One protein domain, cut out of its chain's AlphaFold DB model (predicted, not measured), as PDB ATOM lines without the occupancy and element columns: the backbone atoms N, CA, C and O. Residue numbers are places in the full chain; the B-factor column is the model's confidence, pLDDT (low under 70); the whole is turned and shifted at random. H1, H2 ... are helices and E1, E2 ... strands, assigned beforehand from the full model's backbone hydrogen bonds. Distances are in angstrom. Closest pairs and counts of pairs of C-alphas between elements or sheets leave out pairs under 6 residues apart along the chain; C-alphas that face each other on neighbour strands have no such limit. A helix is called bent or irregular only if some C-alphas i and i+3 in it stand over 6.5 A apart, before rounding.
ATOM      1  N   GLU A   8     474.932 322.794 428.758       91.44
ATOM      2  CA  GLU A   8     475.118 321.588 429.537       91.44
ATOM      3  C   GLU A   8     475.192 321.938 431.026       91.44
ATOM      4  O   GLU A   8     475.991 322.777 431.440       91.44
ATOM      5  N   ALA A   9     474.317 321.311 431.813       95.56
ATOM      6  CA  ALA A   9     474.300 321.438 433.262       95.56
ATOM      7  C   ALA A   9     475.029 320.263 433.917       95.56
ATOM      8  O   ALA A   9     474.995 319.132 433.405       95.56
ATOM      9  N   GLU A  10     475.631 320.530 435.072       95.88
ATOM     10  CA  GLU A  10     476.357 319.566 435.893       95.88
ATOM     11  C   GLU A  10     476.051 319.758 437.382       95.88
ATOM     12  O   GLU A  10     475.704 320.852 437.828       95.88
ATOM     13  N   LEU A  11     476.167 318.663 438.136       96.19
ATOM     14  CA  LEU A  11     476.079 318.641 439.591       96.19
ATOM     15  C   LEU A  11     477.365 318.039 440.136       96.19
ATOM     16  O   LEU A  11     477.837 317.026 439.618       96.19
ATOM     17  N   TYR A  12     477.900 318.657 441.174       91.50
ATOM     18  CA  TYR A  12     479.093 318.205 441.873       91.50
ATOM     19  C   TYR A  12     478.885 318.363 443.369       91.50
ATOM     20  O   TYR A  12     478.036 319.131 443.821       91.50
ATOM     21  N   GLU A  13     479.624 317.561 444.112       91.81
ATOM     22  CA  GLU A  13     479.583 317.505 445.562       91.81
ATOM     23  C   GLU A  13     480.809 318.241 446.099       91.81
ATOM     24  O   GLU A  13     481.920 318.022 445.615       91.81
ATOM     25  N   ASP A  14     480.591 319.145 447.046       90.88
ATOM     26  CA  ASP A  14     481.624 319.937 447.706       90.88
ATOM     27  C   ASP A  14     481.244 320.116 449.179       90.88
ATOM     28  O   ASP A  14     480.196 320.683 449.477       90.88
ATOM     29  N   ASN A  15     482.074 319.610 450.097       87.50
ATOM     30  CA  ASN A  15     481.883 319.709 451.552       87.50
ATOM     31  C   ASN A  15     480.444 319.391 452.024       87.50
ATOM     32  O   ASN A  15     479.794 320.227 452.653       87.50
ATOM     33  N   ASP A  16     479.937 318.200 451.685       87.69
ATOM     34  CA  ASP A  16     478.575 317.724 451.999       87.69
ATOM     35  C   ASP A  16     477.431 318.559 451.386       87.69
ATOM     36  O   ASP A  16     476.259 318.403 451.737       87.69
ATOM     37  N   GLN A  17     477.744 319.444 450.437       93.31
ATOM     38  CA  GLN A  17     476.773 320.223 449.680       93.31
ATOM     39  C   GLN A  17     476.800 319.837 448.205       93.31
ATOM     40  O   GLN A  17     477.830 319.460 447.649       93.31
ATOM     41  N   TYR A  18     475.654 319.974 447.542       96.06
ATOM     42  CA  TYR A  18     475.564 319.811 446.097       96.06
ATOM     43  C   TYR A  18     475.541 321.176 445.426       96.06
ATOM     44  O   TYR A  18     474.797 322.068 445.827       96.06
ATOM     45  N   LEU A  19     476.333 321.338 444.375       97.00
ATOM     46  CA  LEU A  19     476.441 322.569 443.607       97.00
ATOM     47  C   LEU A  19     475.979 322.323 442.172       97.00
ATOM     48  O   LEU A  19     476.349 321.331 441.543       97.00
ATOM     49  N   PHE A  20     475.160 323.233 441.655       97.88
ATOM     50  CA  PHE A  20     474.680 323.240 440.278       97.88
ATOM     51  C   PHE A  20     475.522 324.198 439.443       97.88
ATOM     52  O   PHE A  20     475.579 325.392 439.744       97.88
ATOM     53  N   CYS A  21     476.126 323.687 438.368       97.00
ATOM     54  CA  CYS A  21     476.846 324.489 437.384       97.00
ATOM     55  C   CYS A  21     476.173 324.420 436.016       97.00
ATOM     56  O   CYS A  21     475.796 323.348 435.538       97.00
ATOM     57  N   ILE A  22     476.046 325.574 435.366       96.19
ATOM     58  CA  ILE A  22     475.640 325.678 433.966       96.19
ATOM     59  C   ILE A  22     476.327 326.888 433.332       96.19
ATOM     60  O   ILE A  22     476.325 327.985 433.891       96.19
ATOM     61  N   SER A  23     476.946 326.695 432.163       93.00
ATOM     62  CA  SER A  23     477.658 327.765 431.440       93.00
ATOM     63  C   SER A  23     478.667 328.545 432.306       93.00
ATOM     64  O   SER A  23     478.751 329.768 432.212       93.00
ATOM     65  N   GLY A  24     479.402 327.852 433.185       92.12
ATOM     66  CA  GLY A  24     480.410 328.449 434.072       92.12
ATOM     67  C   GLY A  24     479.854 329.223 435.273       92.12
ATOM     68  O   GLY A  24     480.631 329.744 436.068       92.12
ATOM     69  N   LYS A  25     478.527 329.300 435.433       95.38
ATOM     70  CA  LYS A  25     477.876 329.877 436.614       95.38
ATOM     71  C   LYS A  25     477.509 328.786 437.607       95.38
ATOM     72  O   LYS A  25     477.049 327.724 437.195       95.38
ATOM     73  N   VAL A  26     477.646 329.090 438.895       96.69
ATOM     74  CA  VAL A  26     477.500 328.138 440.002       96.69
ATOM     75  C   VAL A  26     476.499 328.650 441.029       96.69
ATOM     76  O   VAL A  26     476.524 329.826 441.381       96.69
ATOM     77  N   THR A  27     475.646 327.763 441.536       97.56
ATOM     78  CA  THR A  27     474.779 328.022 442.693       97.56
ATOM     79  C   THR A  27     474.628 326.767 443.545       97.56
ATOM     80  O   THR A  27     474.834 325.654 443.064       97.56
ATOM     81  N   LEU A  28     474.217 326.939 444.801       97.25
ATOM     82  CA  LEU A  28     473.838 325.830 445.670       97.25
ATOM     83  C   LEU A  28     472.635 325.072 445.088       97.25
ATOM     84  O   LEU A  28     471.636 325.681 444.701       97.25
ATOM     85  N   PHE A  29     472.740 323.746 445.052       97.62
ATOM     86  CA  PHE A  29     471.667 322.821 444.720       97.62
ATOM     87  C   PHE A  29     471.114 322.204 446.005       97.62
ATOM     88  O   PHE A  29     471.684 321.277 446.579       97.62
ATOM     89  N   THR A  30     469.983 322.723 446.468       96.38
ATOM     90  CA  THR A  30     469.354 322.256 447.706       96.38
ATOM     91  C   THR A  30     468.430 321.076 447.425       96.38
ATOM     92  O   THR A  30     467.523 321.163 446.592       96.38
ATOM     93  N   ILE A  31     468.642 319.968 448.136       96.25
ATOM     94  CA  ILE A  31     467.726 318.824 448.121       96.25
ATOM     95  C   ILE A  31     466.487 319.204 448.940       96.25
ATOM     96  O   ILE A  31     466.638 319.592 450.098       96.25
ATOM     97  N   PRO A  32     465.275 319.124 448.368       96.50
ATOM     98  CA  PRO A  32     464.075 319.529 449.080       96.50
ATOM     99  C   PRO A  32     463.696 318.512 450.161       96.50
ATOM    100  O   PRO A  32     463.897 317.307 450.016       96.50
ATOM    101  N   THR A  33     463.074 319.004 451.222       96.62
ATOM    102  CA  THR A  33     462.450 318.196 452.272       96.62
ATOM    103  C   THR A  33     461.092 317.649 451.824       96.62
ATOM    104  O   THR A  33     460.473 318.140 450.876       96.62
ATOM    105  N   ILE A  34     460.571 316.649 452.542       94.81
ATOM    106  CA  ILE A  34     459.246 316.075 452.258       94.81
ATOM    107  C   ILE A  34     458.148 317.150 452.326       94.81
ATOM    108  O   ILE A  34     457.292 317.211 451.443       94.81
ATOM    109  N   VAL A  35     458.208 318.036 453.326       92.75
ATOM    110  CA  VAL A  35     457.234 319.123 453.519       92.75
ATOM    111  C   VAL A  35     457.246 320.087 452.332       92.75
ATOM    112  O   VAL A  35     456.187 320.437 451.817       92.75
ATOM    113  N   GLU A  36     458.425 320.465 451.837       94.38
ATOM    114  CA  GLU A  36     458.549 321.348 450.671       94.38
ATOM    115  C   GLU A  36     458.034 320.696 449.382       94.38
ATOM    116  O   GLU A  36     457.467 321.376 448.527       94.38
ATOM    117  N   VAL A  37     458.209 319.377 449.232       94.19
ATOM    118  CA  VAL A  37     457.689 318.618 448.085       94.19
ATOM    119  C   VAL A  37     456.165 318.469 448.142       94.19
ATOM    120  O   VAL A  37     455.500 318.553 447.106       94.19
ATOM    121  N   LEU A  38     455.590 318.250 449.324       90.75
ATOM    122  CA  LEU A  38     454.144 318.084 449.488       90.75
ATOM    123  C   LEU A  38     453.394 319.418 449.478       90.75
ATOM    124  O   LEU A  38     452.356 319.513 448.828       90.75
ATOM    125  N   GLY A  39     453.950 320.473 450.083       86.94
ATOM    126  CA  GLY A  39     453.323 321.803 450.175       86.94
ATOM    127  C   GLY A  39     453.090 322.498 448.829       86.94
ATOM    128  O   GLY A  39     452.416 323.518 448.742       86.94
ATOM    129  N   VAL A  40     453.639 321.938 447.754       85.25
ATOM    130  CA  VAL A  40     453.568 322.470 446.389       85.25
ATOM    131  C   VAL A  40     452.744 321.575 445.465       85.25
ATOM    132  O   VAL A  40     452.601 321.864 444.272       85.25
ATOM    133  N   CYS A  41     452.227 320.467 445.998       83.94
ATOM    134  CA  CYS A  41     451.273 319.622 445.308       83.94
ATOM    135  C   CYS A  41     449.946 320.368 445.170       83.94
ATOM    136  O   CYS A  41     449.503 321.075 446.072       83.94
ATOM    137  N   LYS A  42     449.293 320.210 444.018       81.62
ATOM    138  CA  LYS A  42     447.971 320.802 443.813       81.62
ATOM    139  C   LYS A  42     446.964 320.150 444.772       81.62
ATOM    140  O   LYS A  42     446.978 318.918 444.870       81.62
ATOM    141  N   PRO A  43     446.067 320.929 445.403       76.25
ATOM    142  CA  PRO A  43     444.933 320.373 446.132       76.25
ATOM    143  C   PRO A  43     444.161 319.385 445.250       76.25
ATOM    144  O   PRO A  43     443.953 319.643 444.063       76.25
ATOM    145  N   GLY A  44     443.794 318.230 445.806       74.44
ATOM    146  CA  GLY A  44     443.095 317.178 445.062       74.44
ATOM    147  C   GLY A  44     443.942 316.448 444.011       74.44
ATOM    148  O   GLY A  44     443.387 315.745 443.164       74.44
ATOM    149  N   SER A  45     445.277 316.593 444.026       80.44
ATOM    150  CA  SER A  45     446.150 315.726 443.224       80.44
ATOM    151  C   SER A  45     445.804 314.267 443.504       80.44
ATOM    152  O   SER A  45     445.642 313.897 444.653       80.44
ATOM    153  N   LYS A  46     445.705 313.428 442.468       81.25
ATOM    154  CA  LYS A  46     445.383 311.994 442.622       81.25
ATOM    155  C   LYS A  46     446.610 311.128 442.918       81.25
ATOM    156  O   LYS A  46     446.472 309.936 443.172       81.25
ATOM    157  N   LYS A  47     447.814 311.689 442.770       84.19
ATOM    158  CA  LYS A  47     449.089 310.971 442.883       84.19
ATOM    159  C   LYS A  47     450.156 311.873 443.508       84.19
ATOM    160  O   LYS A  47     450.105 313.092 443.297       84.19
ATOM    161  N   PRO A  48     451.147 311.292 444.206       88.38
ATOM    162  CA  PRO A  48     452.317 312.040 444.637       88.38
ATOM    163  C   PRO A  48     453.145 312.495 443.419       88.38
ATOM    164  O   PRO A  48     453.053 311.895 442.339       88.38
ATOM    165  N   PRO A  49     453.972 313.543 443.568       91.19
ATOM    166  CA  PRO A  49     454.887 313.968 442.520       91.19
ATOM    167  C   PRO A  49     455.893 312.853 442.223       91.19
ATOM    168  O   PRO A  49     456.389 312.173 443.118       91.19
ATOM    169  N   THR A  50     456.202 312.654 440.943       94.75
ATOM    170  CA  THR A  50     457.194 311.654 440.533       94.75
ATOM    171  C   THR A  50     458.599 312.093 440.934       94.75
ATOM    172  O   THR A  50     458.873 313.291 441.003       94.75
ATOM    173  N   ILE A  51     459.526 311.142 441.094       96.12
ATOM    174  CA  ILE A  51     460.948 311.435 441.357       96.12
ATOM    175  C   ILE A  51     461.532 312.475 440.388       96.12
ATOM    176  O   ILE A  51     462.266 313.368 440.795       96.12
ATOM    177  N   PHE A  52     461.139 312.428 439.110       96.00
ATOM    178  CA  PHE A  52     461.580 313.410 438.124       96.00
ATOM    179  C   PHE A  52     461.054 314.820 438.419       96.00
ATOM    180  O   PHE A  52     461.787 315.787 438.239       96.00
ATOM    181  N   LEU A  53     459.804 314.964 438.868       94.69
ATOM    182  CA  LEU A  53     459.260 316.267 439.263       94.69
ATOM    183  C   LEU A  53     459.929 316.791 440.536       94.69
ATOM    184  O   LEU A  53     460.224 317.985 440.603       94.69
ATOM    185  N   ILE A  54     460.211 315.900 441.490       96.88
ATOM    186  CA  ILE A  54     460.947 316.217 442.719       96.88
ATOM    187  C   ILE A  54     462.348 316.729 442.373       96.88
ATOM    188  O   ILE A  54     462.737 317.782 442.858       96.88
ATOM    189  N   PHE A  55     463.065 316.051 441.471       97.56
ATOM    190  CA  PHE A  55     464.403 316.446 441.020       97.56
ATOM    191  C   PHE A  55     464.414 317.705 440.141       97.56
ATOM    192  O   PHE A  55     465.280 318.567 440.263       97.56
ATOM    193  N   ARG A  56     463.442 317.852 439.238       96.62
ATOM    194  CA  ARG A  56     463.358 318.999 438.324       96.62
ATOM    195  C   ARG A  56     463.184 320.322 439.066       96.62
ATOM    196  O   ARG A  56     463.649 321.355 438.589       96.62
ATOM    197  N   ARG A  57     462.453 320.322 440.179       95.62
ATOM    198  CA  ARG A  57     462.129 321.543 440.921       95.62
ATOM    199  C   ARG A  57     463.381 322.299 441.406       95.62
ATOM    200  O   ARG A  57     463.498 323.467 441.040       95.62
ATOM    201  N   PRO A  58     464.330 321.691 442.142       97.12
ATOM    202  CA  PRO A  58     465.564 322.369 442.531       97.12
ATOM    203  C   PRO A  58     466.418 322.772 441.322       97.12
ATOM    204  O   PRO A  58     466.988 323.857 441.339       97.12
ATOM    205  N   VAL A  59     466.419 322.003 440.222       97.69
ATOM    206  CA  VAL A  59     467.072 322.432 438.964       97.69
ATOM    207  C   VAL A  59     466.458 323.732 438.441       97.69
ATOM    208  O   VAL A  59     467.177 324.663 438.090       97.69
ATOM    209  N   GLN A  60     465.127 323.823 438.402       97.06
ATOM    210  CA  GLN A  60     464.431 325.036 437.979       97.06
ATOM    211  C   GLN A  60     464.752 326.226 438.891       97.06
ATOM    212  O   GLN A  60     464.962 327.322 438.379       97.06
ATOM    213  N   LEU A  61     464.821 326.018 440.209       96.69
ATOM    214  CA  LEU A  61     465.224 327.065 441.151       96.69
ATOM    215  C   LEU A  61     466.655 327.534 440.884       96.69
ATOM    216  O   LEU A  61     466.874 328.732 440.774       96.69
ATOM    217  N   CYS A  62     467.601 326.617 440.671       98.00
ATOM    218  CA  CYS A  62     468.983 326.967 440.341       98.00
ATOM    219  C   CYS A  62     469.079 327.790 439.049       98.00
ATOM    220  O   CYS A  62     469.807 328.779 438.990       98.00
ATOM    221  N   LEU A  63     468.316 327.415 438.016       97.38
ATOM    222  CA  LEU A  63     468.250 328.171 436.763       97.38
ATOM    223  C   LEU A  63     467.730 329.596 436.992       97.38
ATOM    224  O   LEU A  63     468.331 330.541 436.483       97.38
ATOM    225  N   ILE A  64     466.672 329.752 437.793       96.56
ATOM    226  CA  ILE A  64     466.120 331.064 438.160       96.56
ATOM    227  C   ILE A  64     467.157 331.883 438.940       96.56
ATOM    228  O   ILE A  64     467.423 333.019 438.562       96.56
ATOM    229  N   THR A  65     467.799 331.302 439.960       97.50
ATOM    230  CA  THR A  65     468.836 331.964 440.774       97.50
ATOM    231  C   THR A  65     470.007 332.466 439.929       97.50
ATOM    232  O   THR A  65     470.554 333.535 440.183       97.50
ATOM    233  N   LEU A  66     470.379 331.728 438.883       96.56
ATOM    234  CA  LEU A  66     471.455 332.096 437.959       96.56
ATOM    235  C   LEU A  66     471.011 333.038 436.818       96.56
ATOM    236  O   LEU A  66     471.799 333.316 435.901       96.56
ATOM    237  N   ASN A  67     469.776 333.549 436.882       95.75
ATOM    238  CA  ASN A  67     469.112 334.408 435.896       95.75
ATOM    239  C   ASN A  67     468.912 333.767 434.508       95.75
ATOM    240  O   ASN A  67     468.818 334.470 433.497       95.75
ATOM    241  N   PHE A  68     468.801 332.439 434.431       94.00
ATOM    242  CA  PHE A  68     468.419 331.740 433.203       94.00
ATOM    243  C   PHE A  68     466.898 331.607 433.086       94.00
ATOM    244  O   PHE A  68     466.254 330.859 433.821       94.00
ATOM    245  N   HIS A  69     466.328 332.286 432.093       91.81
ATOM    246  CA  HIS A  69     464.889 332.315 431.833       91.81
ATOM    247  C   HIS A  69     464.528 331.360 430.690       91.81
ATOM    248  O   HIS A  69     464.202 331.776 429.581       91.81
ATOM    249  N   PHE A  70     464.641 330.058 430.949       93.56
ATOM    250  CA  PHE A  70     464.312 329.024 429.968       93.56
ATOM    251  C   PHE A  70     462.818 328.708 429.931       93.56
ATOM    252  O   PHE A  70     462.128 328.722 430.953       93.56
ATOM    253  N   GLU A  71     462.323 328.322 428.756       94.69
ATOM    254  CA  GLU A  71     460.969 327.802 428.643       94.69
ATOM    255  C   GLU A  71     460.815 326.467 429.386       94.69
ATOM    256  O   GLU A  71     461.757 325.688 429.572       94.69
ATOM    257  N   ARG A  72     459.568 326.127 429.735       94.31
ATOM    258  CA  ARG A  72     459.241 324.865 430.413       94.31
ATOM    259  C   ARG A  72     459.806 323.643 429.678       94.31
ATOM    260  O   ARG A  72     460.235 322.693 430.342       94.31
ATOM    261  N   LYS A  73     459.790 323.640 428.341       95.38
ATOM    262  CA  LYS A  73     460.310 322.548 427.500       95.38
ATOM    263  C   LYS A  73     461.822 322.359 427.685       95.38
ATOM    264  O   LYS A  73     462.268 321.239 427.935       95.38
ATOM    265  N   ASP A  74     462.570 323.452 427.727       95.69
ATOM    266  CA  ASP A  74     464.024 323.449 427.873       95.69
ATOM    267  C   ASP A  74     464.447 323.056 429.287       95.69
ATOM    268  O   ASP A  74     465.301 322.187 429.448       95.69
ATOM    269  N   ILE A  75     463.753 323.559 430.317       96.62
ATOM    270  CA  ILE A  75     463.961 323.127 431.712       96.62
ATOM    271  C   ILE A  75     463.766 321.609 431.834       96.62
ATOM    272  O   ILE A  75     464.541 320.927 432.507       96.62
ATOM    273  N   SER A  76     462.743 321.057 431.167       96.50
ATOM    274  CA  SER A  76     462.481 319.609 431.167       96.50
ATOM    275  C   SER A  76     463.641 318.838 430.549       96.50
ATOM    276  O   SER A  76     464.053 317.809 431.085       96.50
ATOM    277  N   ARG A  77     464.162 319.331 429.422       96.31
ATOM    278  CA  ARG A  77     465.269 318.711 428.697       96.31
ATOM    279  C   ARG A  77     466.566 318.768 429.503       96.31
ATOM    280  O   ARG A  77     467.182 317.720 429.678       96.31
ATOM    281  N   ILE A  78     466.919 319.930 430.056       96.56
ATOM    282  CA  ILE A  78     468.085 320.107 430.937       96.56
ATOM    283  C   ILE A  78     467.987 319.156 432.133       96.56
ATOM    284  O   ILE A  78     468.893 318.358 432.359       96.56
ATOM    285  N   SER A  79     466.851 319.156 432.838       97.44
ATOM    286  CA  SER A  79     466.637 318.291 434.008       97.44
ATOM    287  C   SER A  79     466.724 316.806 433.654       97.44
ATOM    288  O   SER A  79     467.266 316.020 434.420       97.44
ATOM    289  N   SER A  80     466.211 316.405 432.487       96.81
ATOM    290  CA  SER A  80     466.245 315.003 432.046       96.81
ATOM    291  C   SER A  80     467.659 314.537 431.719       96.81
ATOM    292  O   SER A  80     468.031 313.415 432.064       96.81
ATOM    293  N   LEU A  81     468.447 315.380 431.046       96.12
ATOM    294  CA  LEU A  81     469.850 315.096 430.747       96.12
ATOM    295  C   LEU A  81     470.679 315.052 432.031       96.12
ATOM    296  O   LEU A  81     471.443 314.109 432.234       96.12
ATOM    297  N   LEU A  82     470.467 316.014 432.928       97.00
ATOM    298  CA  LEU A  82     471.152 316.067 434.210       97.00
ATOM    299  C   LEU A  82     470.808 314.860 435.089       97.00
ATOM    300  O   LEU A  82     471.708 314.228 435.624       97.00
ATOM    301  N   TRP A  83     469.536 314.461 435.163       97.06
ATOM    302  CA  TRP A  83     469.125 313.272 435.915       97.06
ATOM    303  C   TRP A  83     469.792 311.993 435.396       97.06
ATOM    304  O   TRP A  83     470.223 311.148 436.178       97.06
ATOM    305  N   LYS A  84     469.932 311.848 434.071       95.50
ATOM    306  CA  LYS A  84     470.687 310.731 433.481       95.50
ATOM    307  C   LYS A  84     472.146 310.742 433.933       95.50
ATOM    308  O   LYS A  84     472.648 309.688 434.300       95.50
ATOM    309  N   LYS A  85     472.796 311.912 433.949       95.00
ATOM    310  CA  LYS A  85     474.173 312.052 434.443       95.00
ATOM    311  C   LYS A  85     474.287 311.712 435.925       95.00
ATOM    312  O   LYS A  85     475.194 310.971 436.274       95.00
ATOM    313  N   VAL A  86     473.381 312.209 436.769       95.19
ATOM    314  CA  VAL A  86     473.381 311.952 438.221       95.19
ATOM    315  C   VAL A  86     473.355 310.453 438.493       95.19
ATOM    316  O   VAL A  86     474.250 309.949 439.156       95.19
ATOM    317  N   LYS A  87     472.436 309.712 437.865       93.81
ATOM    318  CA  LYS A  87     472.347 308.251 438.031       93.81
ATOM    319  C   LYS A  87     473.628 307.486 437.683       93.81
ATOM    320  O   LYS A  87     473.798 306.370 438.152       93.81
ATOM    321  N   THR A  88     474.488 308.037 436.828       93.00
ATOM    322  CA  THR A  88     475.731 307.377 436.404       93.00
ATOM    323  C   THR A  88     476.955 307.902 437.149       93.00
ATOM    324  O   THR A  88     477.843 307.123 437.471       93.00
ATOM    325  N   LYS A  89     477.029 309.213 437.401       92.56
ATOM    326  CA  LYS A  89     478.211 309.887 437.955       92.56
ATOM    327  C   LYS A  89     478.139 310.117 439.467       92.56
ATOM    328  O   LYS A  89     479.185 310.214 440.091       92.56
ATOM    329  N   ASN A  90     476.942 310.229 440.043       91.94
ATOM    330  CA  ASN A  90     476.739 310.416 441.481       91.94
ATOM    331  C   ASN A  90     475.556 309.548 441.967       91.94
ATOM    332  O   ASN A  90     474.433 310.046 442.111       91.94
ATOM    333  N   PRO A  91     475.782 308.234 442.168       92.62
ATOM    334  CA  PRO A  91     474.732 307.311 442.594       92.62
ATOM    335  C   PRO A  91     474.181 307.654 443.984       92.62
ATOM    336  O   PRO A  91     472.976 307.545 444.179       92.62
ATOM    337  N   ASN A  92     475.007 308.176 444.897       93.62
ATOM    338  CA  ASN A  92     474.562 308.590 446.232       93.62
ATOM    339  C   ASN A  92     473.469 309.663 446.147       93.62
ATOM    340  O   ASN A  92     472.412 309.532 446.762       93.62
ATOM    341  N   LEU A  93     473.674 310.695 445.321       94.94
ATOM    342  CA  LEU A  93     472.653 311.717 445.091       94.94
ATOM    343  C   LEU A  93     471.388 311.122 444.458       94.94
ATOM    344  O   LEU A  93     470.274 311.510 444.815       94.94
ATOM    345  N   ALA A  94     471.537 310.177 443.526       95.94
ATOM    346  CA  ALA A  94     470.390 309.490 442.937       95.94
ATOM    347  C   ALA A  94     469.577 308.742 444.007       95.94
ATOM    348  O   ALA A  94     468.352 308.877 444.035       95.94
ATOM    349  N   ASP A  95     470.252 308.027 444.907       96.69
ATOM    350  CA  ASP A  95     469.639 307.273 445.999       96.69
ATOM    351  C   ASP A  95     468.927 308.190 446.999       96.69
ATOM    352  O   ASP A  95     467.810 307.882 447.417       96.69
ATOM    353  N   ILE A  96     469.488 309.366 447.306       96.38
ATOM    354  CA  ILE A  96     468.811 310.374 448.139       96.38
ATOM    355  C   ILE A  96     467.456 310.761 447.529       96.38
ATOM    356  O   ILE A  96     466.441 310.770 448.225       96.38
ATOM    357  N   PHE A  97     467.399 311.031 446.221       97.44
ATOM    358  CA  PHE A  97     466.135 311.363 445.551       97.44
ATOM    359  C   PHE A  97     465.172 310.171 445.451       97.44
ATOM    360  O   PHE A  97     463.954 310.374 445.486       97.44
ATOM    361  N   VAL A  98     465.680 308.941 445.329       97.50
ATOM    362  CA  VAL A  98     464.856 307.720 445.352       97.50
ATOM    363  C   VAL A  98     464.212 307.528 446.724       97.50
ATOM    364  O   VAL A  98     463.000 307.312 446.795       97.50
ATOM    365  N   ASN A  99     464.987 307.681 447.797       97.75
ATOM    366  CA  ASN A  99     464.499 307.588 449.171       97.75
ATOM    367  C   ASN A  99     463.481 308.693 449.467       97.75
ATOM    368  O   ASN A  99     462.364 308.400 449.890       97.75
ATOM    369  N   LEU A 100     463.804 309.941 449.106       97.25
ATOM    370  CA  LEU A 100     462.889 311.074 449.237       97.25
ATOM    371  C   LEU A 100     461.565 310.825 448.504       97.25
ATOM    372  O   LEU A 100     460.498 311.097 449.047       97.25
ATOM    373  N   TYR A 101     461.601 310.283 447.283       96.62
ATOM    374  CA  TYR A 101     460.383 309.913 446.560       96.62
ATOM    375  C   TYR A 101     459.567 308.843 447.302       96.62
ATOM    376  O   TYR A 101     458.340 308.953 447.372       96.62
ATOM    377  N   GLY A 102     460.226 307.826 447.866       95.69
ATOM    378  CA  GLY A 102     459.580 306.796 448.678       95.69
ATOM    379  C   GLY A 102     458.855 307.381 449.891       95.69
ATOM    380  O   GLY A 102     457.672 307.089 450.104       95.69
ATOM    381  N   ASP A 103     459.529 308.262 450.625       95.75
ATOM    382  CA  ASP A 103     458.990 308.910 451.820       95.75
ATOM    383  C   ASP A 103     457.851 309.877 451.487       95.75
ATOM    384  O   ASP A 103     456.783 309.810 452.099       95.75
ATOM    385  N   VAL A 104     458.017 310.697 450.445       94.25
ATOM    386  CA  VAL A 104     456.962 311.571 449.909       94.25
ATOM    387  C   VAL A 104     455.739 310.750 449.517       94.25
ATOM    388  O   VAL A 104     454.617 311.107 449.868       94.25
ATOM    389  N   ALA A 105     455.920 309.629 448.816       91.62
ATOM    390  CA  ALA A 105     454.806 308.783 448.408       91.62
ATOM    391  C   ALA A 105     454.098 308.138 449.610       91.62
ATOM    392  O   ALA A 105     452.875 307.986 449.584       91.62
ATOM    393  N   LYS A 106     454.840 307.756 450.654       90.75
ATOM    394  CA  LYS A 106     454.279 307.205 451.895       90.75
ATOM    395  C   LYS A 106     453.479 308.260 452.657       90.75
ATOM    396  O   LYS A 106     452.343 307.986 453.042       90.75
ATOM    397  N   GLN A 107     454.037 309.455 452.838       90.50
ATOM    398  CA  GLN A 107     453.367 310.541 453.548       90.50
ATOM    399  C   GLN A 107     452.144 311.051 452.780       90.50
ATOM    400  O   GLN A 107     451.068 311.160 453.360       90.50
ATOM    401  N   TRP A 108     452.261 311.232 451.462       89.69
ATOM    402  CA  TRP A 108     451.129 311.602 450.616       89.69
ATOM    403  C   TRP A 108     449.974 310.601 450.750       89.69
ATOM    404  O   TRP A 108     448.824 310.999 450.909       89.69
ATOM    405  N   ARG A 109     450.259 309.291 450.756       85.38
ATOM    406  CA  ARG A 109     449.226 308.264 450.974       85.38
ATOM    407  C   ARG A 109     448.587 308.366 452.357       85.38
ATOM    408  O   ARG A 109     447.378 308.213 452.449       85.38
ATOM    409  N   LYS A 110     449.373 308.638 453.405       83.06
ATOM    410  CA  LYS A 110     448.871 308.823 454.778       83.06
ATOM    411  C   LYS A 110     447.858 309.966 454.867       83.06
ATOM    412  O   LYS A 110     446.824 309.804 455.496       83.06
ATOM    413  N   GLU A 111     448.145 311.084 454.212       78.81
ATOM    414  CA  GLU A 111     447.292 312.281 454.221       78.81
ATOM    415  C   GLU A 111     446.050 312.150 453.322       78.81
ATOM    416  O   GLU A 111     445.093 312.897 453.485       78.81
ATOM    417  N   ASN A 112     446.048 311.199 452.380       74.06
ATOM    418  CA  ASN A 112     444.961 310.987 451.413       74.06
ATOM    419  C   ASN A 112     444.215 309.652 451.619       74.06
ATOM    420  O   ASN A 112     443.431 309.239 450.760       74.06
ATOM    421  N   LEU A 113     444.465 308.961 452.733       68.12
ATOM    422  CA  LEU A 113     443.718 307.775 453.148       68.12
ATOM    423  C   LEU A 113     442.339 308.204 453.652       68.12
ATOM    424  O   LEU A 113     442.229 309.037 454.547       68.12
TER     425      LEU A 113
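This is residues 8 to 113 of the 200 residues of an uncharacterized protein of Rhizophagus irregularis (strain DAOM 181602 / DAOM 197198 / MUCL 43194) (UniProt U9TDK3). A small, strongly twisted sheet of three strands, E1 to E3, stands at one end of an elongated domain, with H2 crossing one of its faces and H3 packed mainly along its E1 edge. H3 and H4 meet in a corner, from which the long H4 runs away from the sheet to the other end, with short H1 on its later half and the long link of residues 39 to 50 reaching toward the same end. The printed part has 106 residues, with three strands followed by four helices, E1 E2 E3 H1 H2 H3 H4; the sheet's order is E1 - E2 - E3, antiparallel, and the class is mixed, helices and strands. The whole is compact, with a radius of gyration of the C-alphas of 14.1 A, and spans 46 by 29 by 20 A.

Find C-alpha 9 at (474.300, 321.438, 433.262), where E1 begins; it runs 16.3 A to residue 14. E2 takes residues 17 to 22, 16.7 A, and E3 residues 25 to 29, 12.4 A. Further on come H1, residues 34 to 38, 6.1 A; H2, residues 51 to 65, 22.0 A; and H3, residues 72 to 89, 25.3 A. H4, residues 91 to 111, runs 30.2 A from C-alpha 91 at (474.732, 307.311, 442.594) to C-alpha 111 at (447.292, 312.281, 454.221). H2 is neither bent nor irregular, but only just: C-alphas 55 and 58 are 6.2 A apart.

Start at the sheet, a meander, each strand the antiparallel neighbour of the one before. In the hairpin E1 and E2, look for N 10 and O 21, 2.9 A apart; in the hairpin E2 and E3, for N 20 and O 27, at 2.8 A. H2 and H3 on one face of the sheet give two layers. H2 has a height over the sheet of 9.8 A and runs across the strands, at 63 degrees to E2 on the local plane. H2 touches H3, closest at the C-alphas of Arg 56 and Ser 79, 5.5 A, opposite ways at a steep tilt of 67 degrees, only just short of perpendicular. H3 and H4 touch only at the corner, closest at the C-alphas of Lys 87 and Ala 94, 5.4 A. With residues 51 to 55 alone H2 touches H4, closest at the C-alphas of Ile 51 and Tyr 101, 5.5 A. H4 touches H1 with residues 100 to 108 alone, closest at the C-alphas of Ile 34 and Val 104, 5.6 A. In H1 and H4 every O i to N i+4 pair is within hydrogen-bond range; in H2 9 of 11 are, in H3 13 of 14.

The two C-alphas farthest apart are those of Gly 24 and Leu 113, at 46.2 A. The printed part has no cut, and its one long link is H1 to H2. Mean pLDDT of the printed part is 93.0; look at residue 113 for the one value under 70.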